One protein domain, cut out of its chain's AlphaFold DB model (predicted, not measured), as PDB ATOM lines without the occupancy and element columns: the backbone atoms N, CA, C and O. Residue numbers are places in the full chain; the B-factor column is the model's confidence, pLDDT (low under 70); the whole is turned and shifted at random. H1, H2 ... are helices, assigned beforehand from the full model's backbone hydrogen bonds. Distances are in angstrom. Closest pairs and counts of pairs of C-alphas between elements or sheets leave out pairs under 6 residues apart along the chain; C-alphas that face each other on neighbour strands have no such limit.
ATOM      1  N   SER A  32     253.915 172.887 331.380       62.19
ATOM      2  CA  SER A  32     255.247 173.445 331.117       62.19
ATOM      3  C   SER A  32     256.034 172.720 330.017       62.19
ATOM      4  O   SER A  32     257.033 173.244 329.550       62.19
ATOM      5  N   ILE A  33     255.606 171.523 329.595       63.59
ATOM      6  CA  ILE A  33     256.251 170.754 328.511       63.59
ATOM      7  C   ILE A  33     255.722 171.190 327.132       63.59
ATOM      8  O   ILE A  33     256.385 170.982 326.120       63.59
ATOM      9  N   LEU A  34     254.528 171.789 327.081       60.81
ATOM     10  CA  LEU A  34     253.859 172.203 325.842       60.81
ATOM     11  C   LEU A  34     254.080 173.684 325.502       60.81
ATOM     12  O   LEU A  34     253.606 174.137 324.461       60.81
ATOM     13  N   ASP A  35     254.780 174.430 326.357       65.56
ATOM     14  CA  ASP A  35     255.066 175.842 326.133       65.56
ATOM     15  C   ASP A  35     256.195 176.001 325.096       65.56
ATOM     16  O   ASP A  35     257.333 175.601 325.365       65.56
ATOM     17  N   PRO A  36     255.944 176.651 323.940       61.22
ATOM     18  CA  PRO A  36     256.912 176.773 322.841       61.22
ATOM     19  C   PRO A  36     258.128 177.652 323.179       61.22
ATOM     20  O   PRO A  36     259.046 177.774 322.375       61.22
ATOM     21  N   LYS A  37     258.133 178.286 324.359       62.09
ATOM     22  CA  LYS A  37     259.225 179.128 324.871       62.09
ATOM     23  C   LYS A  37     260.185 178.376 325.800       62.09
ATOM     24  O   LYS A  37     261.147 178.968 326.284       62.09
ATOM     25  N   THR A  38     259.917 177.106 326.106       66.12
ATOM     26  CA  THR A  38     260.777 176.318 326.997       66.12
ATOM     27  C   THR A  38     261.969 175.735 326.246       66.12
ATOM     28  O   THR A  38     261.848 175.270 325.117       66.12
ATOM     29  N   ASN A  39     263.148 175.781 326.873       73.38
ATOM     30  CA  ASN A  39     264.372 175.210 326.311       73.38
ATOM     31  C   ASN A  39     264.198 173.692 326.108       73.38
ATOM     32  O   ASN A  39     263.778 172.990 327.034       73.38
ATOM     33  N   GLU A  40     264.561 173.190 324.925       66.12
ATOM     34  CA  GLU A  40     264.395 171.797 324.481       66.12
ATOM     35  C   GLU A  40     264.916 170.782 325.512       66.12
ATOM     36  O   GLU A  40     264.247 169.802 325.851       66.12
ATOM     37  N   ASN A  41     266.083 171.054 326.098       71.06
ATOM     38  CA  ASN A  41     266.704 170.174 327.089       71.06
ATOM     39  C   ASN A  41     265.929 170.145 328.416       71.06
ATOM     40  O   ASN A  41     265.843 169.110 329.086       71.06
ATOM     41  N   VAL A  42     265.321 171.273 328.788       73.81
ATOM     42  CA  VAL A  42     264.503 171.395 329.999       73.81
ATOM     43  C   VAL A  42     263.176 170.665 329.798       73.81
ATOM     44  O   VAL A  42     262.811 169.859 330.655       73.81
ATOM     45  N   ALA A  43     262.522 170.837 328.646       70.94
ATOM     46  CA  ALA A  43     261.289 170.129 328.298       70.94
ATOM     47  C   ALA A  43     261.491 168.603 328.262       70.94
ATOM     48  O   ALA A  43     260.721 167.854 328.867       70.94
ATOM     49  N   LEU A  44     262.582 168.127 327.649       73.88
ATOM     50  CA  LEU A  44     262.920 166.701 327.596       73.88
ATOM     51  C   LEU A  44     263.247 166.119 328.977       73.88
ATOM     52  O   LEU A  44     262.827 165.004 329.295       73.88
ATOM     53  N   SER A  45     263.973 166.855 329.821       75.19
ATOM     54  CA  SER A  45     264.281 166.398 331.183       75.19
ATOM     55  C   SER A  45     263.024 166.301 332.057       75.19
ATOM     56  O   SER A  45     262.852 165.324 332.794       75.19
ATOM     57  N   GLN A  46     262.104 167.262 331.930       75.69
ATOM     58  CA  GLN A  46     260.817 167.257 332.623       75.69
ATOM     59  C   GLN A  46     259.905 166.136 332.114       75.69
ATOM     60  O   GLN A  46     259.290 165.447 332.926       75.69
ATOM     61  N   LEU A  47     259.889 165.878 330.804       77.25
ATOM     62  CA  LEU A  47     259.153 164.767 330.200       77.25
ATOM     63  C   LEU A  47     259.642 163.411 330.718       77.25
ATOM     64  O   LEU A  47     258.838 162.611 331.194       77.25
ATOM     65  N   LYS A  48     260.958 163.169 330.723       79.25
ATOM     66  CA  LYS A  48     261.541 161.926 331.262       79.25
ATOM     67  C   LYS A  48     261.206 161.734 332.740       79.25
ATOM     68  O   LYS A  48     260.845 160.633 333.151       79.25
ATOM     69  N   LYS A  49     261.276 162.811 333.526       79.38
ATOM     70  CA  LYS A  49     260.940 162.813 334.956       79.38
ATOM     71  C   LYS A  49     259.448 162.578 335.209       79.38
ATOM     72  O   LYS A  49     259.090 161.947 336.202       79.38
ATOM     73  N   ASN A  50     258.576 163.077 334.339       75.50
ATOM     74  CA  ASN A  50     257.136 162.857 334.441       75.50
ATOM     75  C   ASN A  50     256.763 161.428 334.031       75.50
ATOM     76  O   ASN A  50     255.999 160.796 334.751       75.50
ATOM     77  N   ILE A  51     257.370 160.878 332.971       76.00
ATOM     78  CA  ILE A  51     257.186 159.474 332.560       76.00
ATOM     79  C   ILE A  51     257.699 158.511 333.640       76.00
ATOM     80  O   ILE A  51     257.024 157.534 333.954       76.00
ATOM     81  N   SER A  52     258.852 158.791 334.264       75.19
ATOM     82  CA  SER A  52     259.383 157.933 335.332       75.19
ATOM     83  C   SER A  52     258.472 157.909 336.561       75.19
ATOM     84  O   SER A  52     258.182 156.834 337.081       75.19
ATOM     85  N   LYS A  53     257.960 159.076 336.973       74.31
ATOM     86  CA  LYS A  53     256.990 159.197 338.071       74.31
ATOM     87  C   LYS A  53     255.649 158.543 337.746       74.31
ATOM     88  O   LYS A  53     255.014 157.991 338.639       74.31
ATOM     89  N   LEU A  54     255.220 158.593 336.484       72.50
ATOM     90  CA  LEU A  54     253.999 157.928 336.037       72.50
ATOM     91  C   LEU A  54     254.133 156.403 336.058       72.50
ATOM     92  O   LEU A  54     253.211 155.705 336.452       72.50
ATOM     93  N   ALA A  55     255.296 155.887 335.656       69.06
ATOM     94  CA  ALA A  55     255.583 154.456 335.665       69.06
ATOM     95  C   ALA A  55     255.693 153.874 337.091       69.06
ATOM     96  O   ALA A  55     255.467 152.676 337.273       69.06
ATOM     97  N   GLU A  56     256.052 154.702 338.080       74.19
ATOM     98  CA  GLU A  56     256.151 154.332 339.504       74.19
ATOM     99  C   GLU A  56     254.794 154.333 340.217       74.19
ATOM    100  O   GLU A  56     254.569 153.509 341.100       74.19
ATOM    101  N   ASN A  57     253.861 155.192 339.800       67.81
ATOM    102  CA  ASN A  57     252.525 155.279 340.383       67.81
ATOM    103  C   ASN A  57     251.509 154.486 339.546       67.81
ATOM    104  O   ASN A  57     250.871 155.030 338.651       67.81
ATOM    105  N   SER A  58     251.282 153.213 339.882       54.59
ATOM    106  CA  SER A  58     250.276 152.355 339.223       54.59
ATOM    107  C   SER A  58     248.822 152.836 339.364       54.59
ATOM    108  O   SER A  58     247.941 152.296 338.703       54.59
ATOM    109  N   ASN A  59     248.567 153.830 340.225       50.75
ATOM    110  CA  ASN A  59     247.223 154.217 340.665       50.75
ATOM    111  C   ASN A  59     246.785 155.623 340.209       50.75
ATOM    112  O   ASN A  59     245.682 156.049 340.550       50.75
ATOM    113  N   SER A  60     247.599 156.378 339.457       50.34
ATOM    114  CA  SER A  60     247.204 157.724 339.003       50.34
ATOM    115  C   SER A  60     246.455 157.678 337.667       50.34
ATOM    116  O   SER A  60     246.987 158.071 336.633       50.34
ATOM    117  N   ASN A  61     245.201 157.224 337.698       50.78
ATOM    118  CA  ASN A  61     244.299 157.201 336.535       50.78
ATOM    119  C   ASN A  61     243.728 158.580 336.151       50.78
ATOM    120  O   ASN A  61     242.882 158.672 335.267       50.78
ATOM    121  N   VAL A  62     244.179 159.665 336.784       50.81
ATOM    122  CA  VAL A  62     243.778 161.030 336.416       50.81
ATOM    123  C   VAL A  62     244.945 161.703 335.706       50.81
ATOM    124  O   VAL A  62     245.726 162.451 336.293       50.81
ATOM    125  N   LEU A  63     245.098 161.369 334.428       60.62
ATOM    126  CA  LEU A  63     245.998 162.068 333.524       60.62
ATOM    127  C   LEU A  63     245.249 163.240 332.891       60.62
ATOM    128  O   LEU A  63     244.138 163.081 332.389       60.62
ATOM    129  N   ASN A  64     245.866 164.421 332.903       66.56
ATOM    130  CA  ASN A  64     245.343 165.582 332.183       66.56
ATOM    131  C   ASN A  64     245.212 165.240 330.686       66.56
ATOM    132  O   ASN A  64     246.068 164.542 330.145       66.56
ATOM    133  N   ALA A  65     244.212 165.780 329.983       65.81
ATOM    134  CA  ALA A  65     244.012 165.524 328.546       65.81
ATOM    135  C   ALA A  65     245.276 165.799 327.701       65.81
ATOM    136  O   ALA A  65     245.600 165.055 326.780       65.81
ATOM    137  N   ALA A  66     246.046 166.821 328.086       63.84
ATOM    138  CA  ALA A  66     247.351 167.136 327.506       63.84
ATOM    139  C   ALA A  66     248.402 166.026 327.712       63.84
ATOM    140  O   ALA A  66     249.185 165.750 326.812       63.84
ATOM    141  N   ALA A  67     248.407 165.375 328.878       65.69
ATOM    142  CA  ALA A  67     249.306 164.266 329.188       65.69
ATOM    143  C   ALA A  67     248.962 163.011 328.374       65.69
ATOM    144  O   ALA A  67     249.864 162.353 327.866       65.69
ATOM    145  N   ASN A  68     247.667 162.719 328.202       71.94
ATOM    146  CA  ASN A  68     247.209 161.603 327.369       71.94
ATOM    147  C   ASN A  68     247.587 161.800 325.900       71.94
ATOM    148  O   ASN A  68     248.127 160.880 325.302       71.94
ATOM    149  N   ALA A  69     247.402 163.006 325.355       69.94
ATOM    150  CA  ALA A  69     247.798 163.313 323.980       69.94
ATOM    151  C   ALA A  69     249.316 163.150 323.755       69.94
ATOM    152  O   ALA A  69     249.742 162.615 322.732       69.94
ATOM    153  N   ILE A  70     250.140 163.565 324.730       71.75
ATOM    154  CA  ILE A  70     251.597 163.373 324.676       71.75
ATOM    155  C   ILE A  70     251.949 161.882 324.714       71.75
ATOM    156  O   ILE A  70     252.743 161.419 323.899       71.75
ATOM    157  N   LEU A  71     251.364 161.125 325.643       73.31
ATOM    158  CA  LEU A  71     251.639 159.695 325.781       73.31
ATOM    159  C   LEU A  71     251.183 158.904 324.554       73.31
ATOM    160  O   LEU A  71     251.942 158.070 324.079       73.31
ATOM    161  N   GLU A  72     250.013 159.204 323.995       77.62
ATOM    162  CA  GLU A  72     249.501 158.558 322.784       77.62
ATOM    163  C   GLU A  72     250.439 158.765 321.591       77.62
ATOM    164  O   GLU A  72     250.777 157.814 320.888       77.62
ATOM    165  N   LYS A  73     250.949 159.988 321.395       74.88
ATOM    166  CA  LYS A  73     251.930 160.256 320.338       74.88
ATOM    167  C   LYS A  73     253.270 159.577 320.586       74.88
ATOM    168  O   LYS A  73     253.864 159.045 319.651       74.88
ATOM    169  N   LEU A  74     253.732 159.534 321.833       74.81
ATOM    170  CA  LEU A  74     254.945 158.794 322.182       74.81
ATOM    171  C   LEU A  74     254.778 157.282 321.993       74.81
ATOM    172  O   LEU A  74     255.723 156.626 321.557       74.81
ATOM    173  N   PHE A  75     253.589 156.736 322.256       79.06
ATOM    174  CA  PHE A  75     253.265 155.349 321.947       79.06
ATOM    175  C   PHE A  75     253.264 155.109 320.443       79.06
ATOM    176  O   PHE A  75     253.965 154.208 320.009       79.06
ATOM    177  N   GLN A  76     252.638 155.966 319.631       78.19
ATOM    178  CA  GLN A  76     252.686 155.851 318.164       78.19
ATOM    179  C   GLN A  76     254.129 155.853 317.624       78.19
ATOM    180  O   GLN A  76     254.467 155.067 316.736       78.19
ATOM    181  N   VAL A  77     255.012 156.695 318.175       74.81
ATOM    182  CA  VAL A  77     256.438 156.721 317.798       74.81
ATOM    183  C   VAL A  77     257.158 155.441 318.230       74.81
ATOM    184  O   VAL A  77     257.927 154.877 317.447       74.81
ATOM    185  N   ALA A  78     256.903 154.955 319.446       69.25
ATOM    186  CA  ALA A  78     257.488 153.717 319.956       69.25
ATOM    187  C   ALA A  78     257.011 152.489 319.162       69.25
ATOM    188  O   ALA A  78     257.824 151.658 318.768       69.25
ATOM    189  N   GLU A  79     255.716 152.403 318.866       77.25
ATOM    190  CA  GLU A  79     255.085 151.324 318.103       77.25
ATOM    191  C   GLU A  79     255.603 151.292 316.663       77.25
ATOM    192  O   GLU A  79     255.994 150.232 316.174       77.25
ATOM    193  N   LYS A  80     255.730 152.454 316.005       75.88
ATOM    194  CA  LYS A  80     256.283 152.552 314.644       75.88
ATOM    195  C   LYS A  80     257.757 152.145 314.576       75.88
ATOM    196  O   LYS A  80     258.156 151.482 313.621       75.88
ATOM    197  N   LYS A  81     258.573 152.535 315.561       71.31
ATOM    198  CA  LYS A  81     260.012 152.215 315.571       71.31
ATOM    199  C   LYS A  81     260.316 150.790 316.019       71.31
ATOM    200  O   LYS A  81     261.261 150.194 315.515       71.31
ATOM    201  N   LEU A  82     259.536 150.254 316.954       68.50
ATOM    202  CA  LEU A  82     259.798 148.952 317.574       68.50
ATOM    203  C   LEU A  82     258.886 147.832 317.049       68.50
ATOM    204  O   LEU A  82     259.086 146.685 317.431       68.50
ATOM    205  N   LYS A  83     257.923 148.139 316.165       72.81
ATOM    206  CA  LYS A  83     256.918 147.203 315.619       72.81
ATOM    207  C   LYS A  83     256.116 146.473 316.710       72.81
ATOM    208  O   LYS A  83     255.763 145.306 316.561       72.81
ATOM    209  N   ILE A  84     255.835 147.159 317.815       70.44
ATOM    210  CA  ILE A  84     255.055 146.630 318.943       70.44
ATOM    211  C   ILE A  84     253.610 147.122 318.793       70.44
ATOM    212  O   ILE A  84     253.403 148.255 318.386       70.44
ATOM    213  N   GLN A  85     252.612 146.282 319.090       63.53
ATOM    214  CA  GLN A  85     251.189 146.623 318.905       63.53
ATOM    215  C   GLN A  85     250.553 147.350 320.099       63.53
ATOM    216  O   GLN A  85     249.479 147.926 319.954       63.53
ATOM    217  N   LYS A  86     251.157 147.252 321.290       69.38
ATOM    218  CA  LYS A  86     250.684 147.900 322.519       69.38
ATOM    219  C   LYS A  86     251.872 148.269 323.393       69.38
ATOM    220  O   LYS A  86     252.594 147.382 323.842       69.38
ATOM    221  N   CYS A  87     252.061 149.559 323.642       69.81
ATOM    222  CA  CYS A  87     253.133 150.066 324.496       69.81
ATOM    223  C   CYS A  87     252.572 150.543 325.848       69.81
ATOM    224  O   CYS A  87     251.668 151.376 325.891       69.81
ATOM    225  N   SER A  88     253.088 150.020 326.966       76.50
ATOM    226  CA  SER A  88     252.779 150.543 328.304       76.50
ATOM    227  C   SER A  88     253.682 151.727 328.655       76.50
ATOM    228  O   SER A  88     254.795 151.857 328.153       76.50
ATOM    229  N   VAL A  89     253.273 152.571 329.607       74.56
ATOM    230  CA  VAL A  89     254.128 153.650 330.142       74.56
ATOM    231  C   VAL A  89     255.413 153.090 330.778       74.56
ATOM    232  O   VAL A  89     256.468 153.727 330.730       74.56
ATOM    233  N   LYS A  90     255.350 151.876 331.344       75.31
ATOM    234  CA  LYS A  90     256.529 151.166 331.866       75.31
ATOM    235  C   LYS A  90     257.492 150.768 330.745       75.31
ATOM    236  O   LYS A  90     258.699 150.937 330.910       75.31
ATOM    237  N   ASP A  91     256.957 150.341 329.606       76.00
ATOM    238  CA  ASP A  91     257.745 149.998 328.417       76.00
ATOM    239  C   ASP A  91     258.336 151.259 327.785       76.00
ATOM    240  O   ASP A  91     259.506 151.307 327.427       76.00
ATOM    241  N   LEU A  92     257.579 152.356 327.756       74.69
ATOM    242  CA  LEU A  92     258.090 153.646 327.308       74.69
ATOM    243  C   LEU A  92     259.275 154.108 328.170       74.69
ATOM    244  O   LEU A  92     260.291 154.562 327.640       74.69
ATOM    245  N   ARG A  93     259.196 153.944 329.499       78.56
ATOM    246  CA  ARG A  93     260.326 154.217 330.401       78.56
ATOM    247  C   ARG A  93     261.527 153.335 330.063       78.56
ATOM    248  O   ARG A  93     262.641 153.855 330.006       78.56
ATOM    249  N   THR A  94     261.336 152.035 329.852       79.44
ATOM    250  CA  THR A  94     262.449 151.122 329.547       79.44
ATOM    251  C   THR A  94     263.071 151.450 328.190       79.44
ATOM    252  O   THR A  94     264.292 151.515 328.100       79.44
ATOM    253  N   PHE A  95     262.279 151.791 327.170       78.69
ATOM    254  CA  PHE A  95     262.780 152.198 325.853       78.69
ATOM    255  C   PHE A  95     263.553 153.518 325.881       78.69
ATOM    256  O   PHE A  95     264.573 153.642 325.198       78.69
ATOM    257  N   ILE A  96     263.122 154.480 326.703       78.31
ATOM    258  CA  ILE A  96     263.855 155.734 326.925       78.31
ATOM    259  C   ILE A  96     265.178 155.467 327.662       78.31
ATOM    260  O   ILE A  96     266.207 156.037 327.296       78.31
ATOM    261  N   LEU A  97     265.180 154.595 328.677       78.44
ATOM    262  CA  LEU A  97     266.395 154.233 329.420       78.44
ATOM    263  C   LEU A  97     267.390 153.450 328.554       78.44
ATOM    264  O   LEU A  97     268.588 153.712 328.607       78.44
ATOM    265  N   GLN A  98     266.892 152.546 327.710       80.50
ATOM    266  CA  GLN A  98     267.684 151.742 326.777       80.50
ATOM    267  C   GLN A  98     268.114 152.516 325.517       80.50
ATOM    268  O   GLN A  98     268.691 151.920 324.613       80.50
ATOM    269  N   ARG A  99     267.816 153.825 325.422       68.56
ATOM    270  CA  ARG A  99     268.074 154.685 324.247       68.56
ATOM    271  C   ARG A  99     267.493 154.157 322.926       68.56
ATOM    272  O   ARG A  99     267.913 154.584 321.855       68.56
ATOM    273  N   ARG A 100     266.498 153.268 322.987       73.56
ATOM    274  CA  ARG A 100     265.785 152.757 321.802       73.56
ATOM    275  C   ARG A 100     264.906 153.832 321.158       73.56
ATOM    276  O   ARG A 100     264.626 153.763 319.967       73.56
ATOM    277  N   ILE A 101     264.508 154.835 321.940       74.25
ATOM    278  CA  ILE A 101     263.885 156.074 321.464       74.25
ATOM    279  C   ILE A 101     264.895 157.199 321.695       74.25
ATOM    280  O   ILE A 101     265.281 157.459 322.839       74.25
ATOM    281  N   ASN A 102     265.351 157.843 320.618       79.81
ATOM    282  CA  ASN A 102     266.362 158.889 320.713       79.81
ATOM    283  C   ASN A 102     265.730 160.209 321.193       79.81
ATOM    284  O   ASN A 102     264.545 160.467 320.980       79.81
ATOM    285  N   ASN A 103     266.529 161.083 321.808       72.31
ATOM    286  CA  ASN A 103     266.080 162.404 322.260       72.31
ATOM    287  C   ASN A 103     265.506 163.240 321.105       72.31
ATOM    288  O   ASN A 103     264.536 163.966 321.302       72.31
ATOM    289  N   ASN A 104     266.054 163.075 319.898       74.38
ATOM    290  CA  ASN A 104     265.574 163.741 318.688       74.38
ATOM    291  C   ASN A 104     264.151 163.297 318.319       74.38
ATOM    292  O   ASN A 104     263.342 164.116 317.903       74.38
ATOM    293  N   ASP A 105     263.813 162.023 318.534       72.38
ATOM    294  CA  ASP A 105     262.476 161.494 318.247       72.38
ATOM    295  C   ASP A 105     261.445 161.986 319.262       72.38
ATOM    296  O   ASP A 105     260.321 162.325 318.900       72.38
ATOM    297  N   LEU A 106     261.849 162.067 320.535       74.25
ATOM    298  CA  LEU A 106     261.031 162.661 321.592       74.25
ATOM    299  C   LEU A 106     260.760 164.142 321.300       74.25
ATOM    300  O   LEU A 106     259.645 164.617 321.503       74.25
ATOM    301  N   HIS A 107     261.764 164.862 320.800       70.94
ATOM    302  CA  HIS A 107     261.638 166.268 320.437       70.94
ATOM    303  C   HIS A 107     260.725 166.481 319.221       70.94
ATOM    304  O   HIS A 107     259.860 167.353 319.255       70.94
ATOM    305  N   LEU A 108     260.858 165.661 318.175       73.94
ATOM    306  CA  LEU A 108     259.973 165.718 317.007       73.94
ATOM    307  C   LEU A 108     258.516 165.437 317.391       73.94
ATOM    308  O   LEU A 108     257.635 166.201 317.004       73.94
ATOM    309  N   ALA A 109     258.272 164.429 318.234       71.75
ATOM    310  CA  ALA A 109     256.933 164.133 318.745       71.75
ATOM    311  C   ALA A 109     256.336 165.317 319.528       71.75
ATOM    312  O   ALA A 109     255.164 165.653 319.359       71.75
ATOM    313  N   LEU A 110     257.149 165.989 320.354       73.19
ATOM    314  CA  LEU A 110     256.739 167.197 321.076       73.19
ATOM    315  C   LEU A 110     256.451 168.372 320.134       73.19
ATOM    316  O   LEU A 110     255.458 169.071 320.326       73.19
ATOM    317  N   LYS A 111     257.277 168.575 319.106       73.06
ATOM    318  CA  LYS A 111     257.101 169.648 318.120       73.06
ATOM    319  C   LYS A 111     255.844 169.451 317.276       73.06
ATOM    320  O   LYS A 111     255.149 170.419 316.984       73.06
ATOM    321  N   GLU A 112     255.515 168.218 316.907       72.50
ATOM    322  CA  GLU A 112     254.266 167.903 316.201       72.50
ATOM    323  C   GLU A 112     253.034 168.208 317.068       72.50
ATOM    324  O   GLU A 112     252.063 168.794 316.586       72.50
ATOM    325  N   LEU A 113     253.098 167.896 318.367       67.94
ATOM    326  CA  LEU A 113     252.037 168.193 319.337       67.94
ATOM    327  C   LEU A 113     251.843 169.695 319.584       67.94
ATOM    328  O   LEU A 113     250.707 170.148 319.740       67.94
ATOM    329  N   THR A 114     252.924 170.475 319.636       64.75
ATOM    330  CA  THR A 114     252.840 171.936 319.790       64.75
ATOM    331  C   THR A 114     252.404 172.615 318.494       64.75
ATOM    332  O   THR A 114     251.611 173.553 318.538       64.75
ATOM    333  N   SER A 115     252.822 172.092 317.338       64.38
ATOM    334  CA  SER A 115     252.434 172.609 316.018       64.38
ATOM    335  C   SER A 115     250.951 172.386 315.711       64.38
ATOM    336  O   SER A 115     250.323 173.242 315.100       64.38
ATOM    337  N   GLN A 116     250.344 171.297 316.198       60.81
ATOM    338  CA  GLN A 116     248.897 171.068 316.068       60.81
ATOM    339  C   GLN A 116     248.032 172.066 316.864       60.81
ATOM    340  O   GLN A 116     246.833 172.159 316.615       60.81
ATOM    341  N   LYS A 117     248.614 172.825 317.806       53.34
ATOM    342  CA  LYS A 117     247.899 173.816 318.630       53.34
ATOM    343  C   LYS A 117     248.023 175.268 318.158       53.34
ATOM    344  O   LYS A 117     247.340 176.117 318.726       53.34
TER     345      LYS A 117
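What this domain is: This is residues 32 to 117 of the 402 residues of an uncharacterized protein of Naumovozyma castellii (strain ATCC 76901 / BCRC 22586 / CBS 4309 / NBRC 1992 / NRRL Y-12630) (UniProt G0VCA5). Four helices are set crosswise in a compact cluster: the two long ones, H1 and H2, stand opposite each other, and the shorter H3 and H4 bridge them, each touching both. H3 meets the later part of H1, residues 48 to 55, while H4 meets its first part, residues 40 to 44. The printed part has 86 residues with four named helices, H1, H2, H3 and H4 in that order along the chain, and no named strand, and its class is all helix. It is compact, with a radius of gyration of the C-alphas of 12.2 A, and its rounded outline spans 31 by 28 by 21 A.

How they stand to each other: The longest helix is H2, residues 65 to 82. It touches H4, residues 103 to 115, with residues 69 to 77 alone; the closest C-alphas are those of Lys 73 and Ala 109, 6.5 A apart. H2 and H4 run opposite ways at a steep tilt of 45 degrees. H2 touches H3, residues 89 to 97, with residues 71 to 78 alone, and the closest C-alphas, of Ala 78 and Leu 92, are 7.4 A apart. These two run the same way at a steep tilt of 59 degrees. H1, residues 40 to 56, is near H2, with 5 pairs of C-alphas within 10 A and no pair within 8 A. H1 touches H3 with residues 48 to 55 alone, closest at the C-alphas of Ala 55 and Lys 90, 5.1 A apart. H1 and H3 run opposite ways at a steep tilt of 47 degrees. Residues 40 to 44 of H1 touch residues 103 to 107 of H4, closest at the C-alphas of Leu 44 and His 107, 7.3 A apart. The lines of H1 and H4 are about perpendicular, at 82 degrees. H3 and H4 are only just apart, their closest C-alphas being 8.4 A from each other. The helix packing is mostly crossed: of the 4 pairs that touch, 0 are at a shallow tilt. In H1, H2, H3 and H4 every pair of O i and N i+4 is within hydrogen-bond range.

Where its parts are: H2 measures 25.4 A from first to last C-alpha, beginning at C-alpha 65 (244.012, 165.524, 328.546). H1 measures 24.5 A and begins at C-alpha 40 (264.395, 171.797, 324.481). H4 measures 18.1 A and ends at C-alpha 115 (252.434, 172.609, 316.018). H3 measures 12.3 A.

The domain as a whole: The two C-alphas farthest apart, those of Lys 37 and Gln 85, are 34.0 A apart. The printed part has no cut. The link from H3 to H4 is tight, and those from H1 to H2 and from H2 to H3 are short. The mean pLDDT of the printed part, which is from a predicted model, is 70.5, and 32 printed residues are under 70, among them residues 32 to 38, 57 to 67 and 113 to 117.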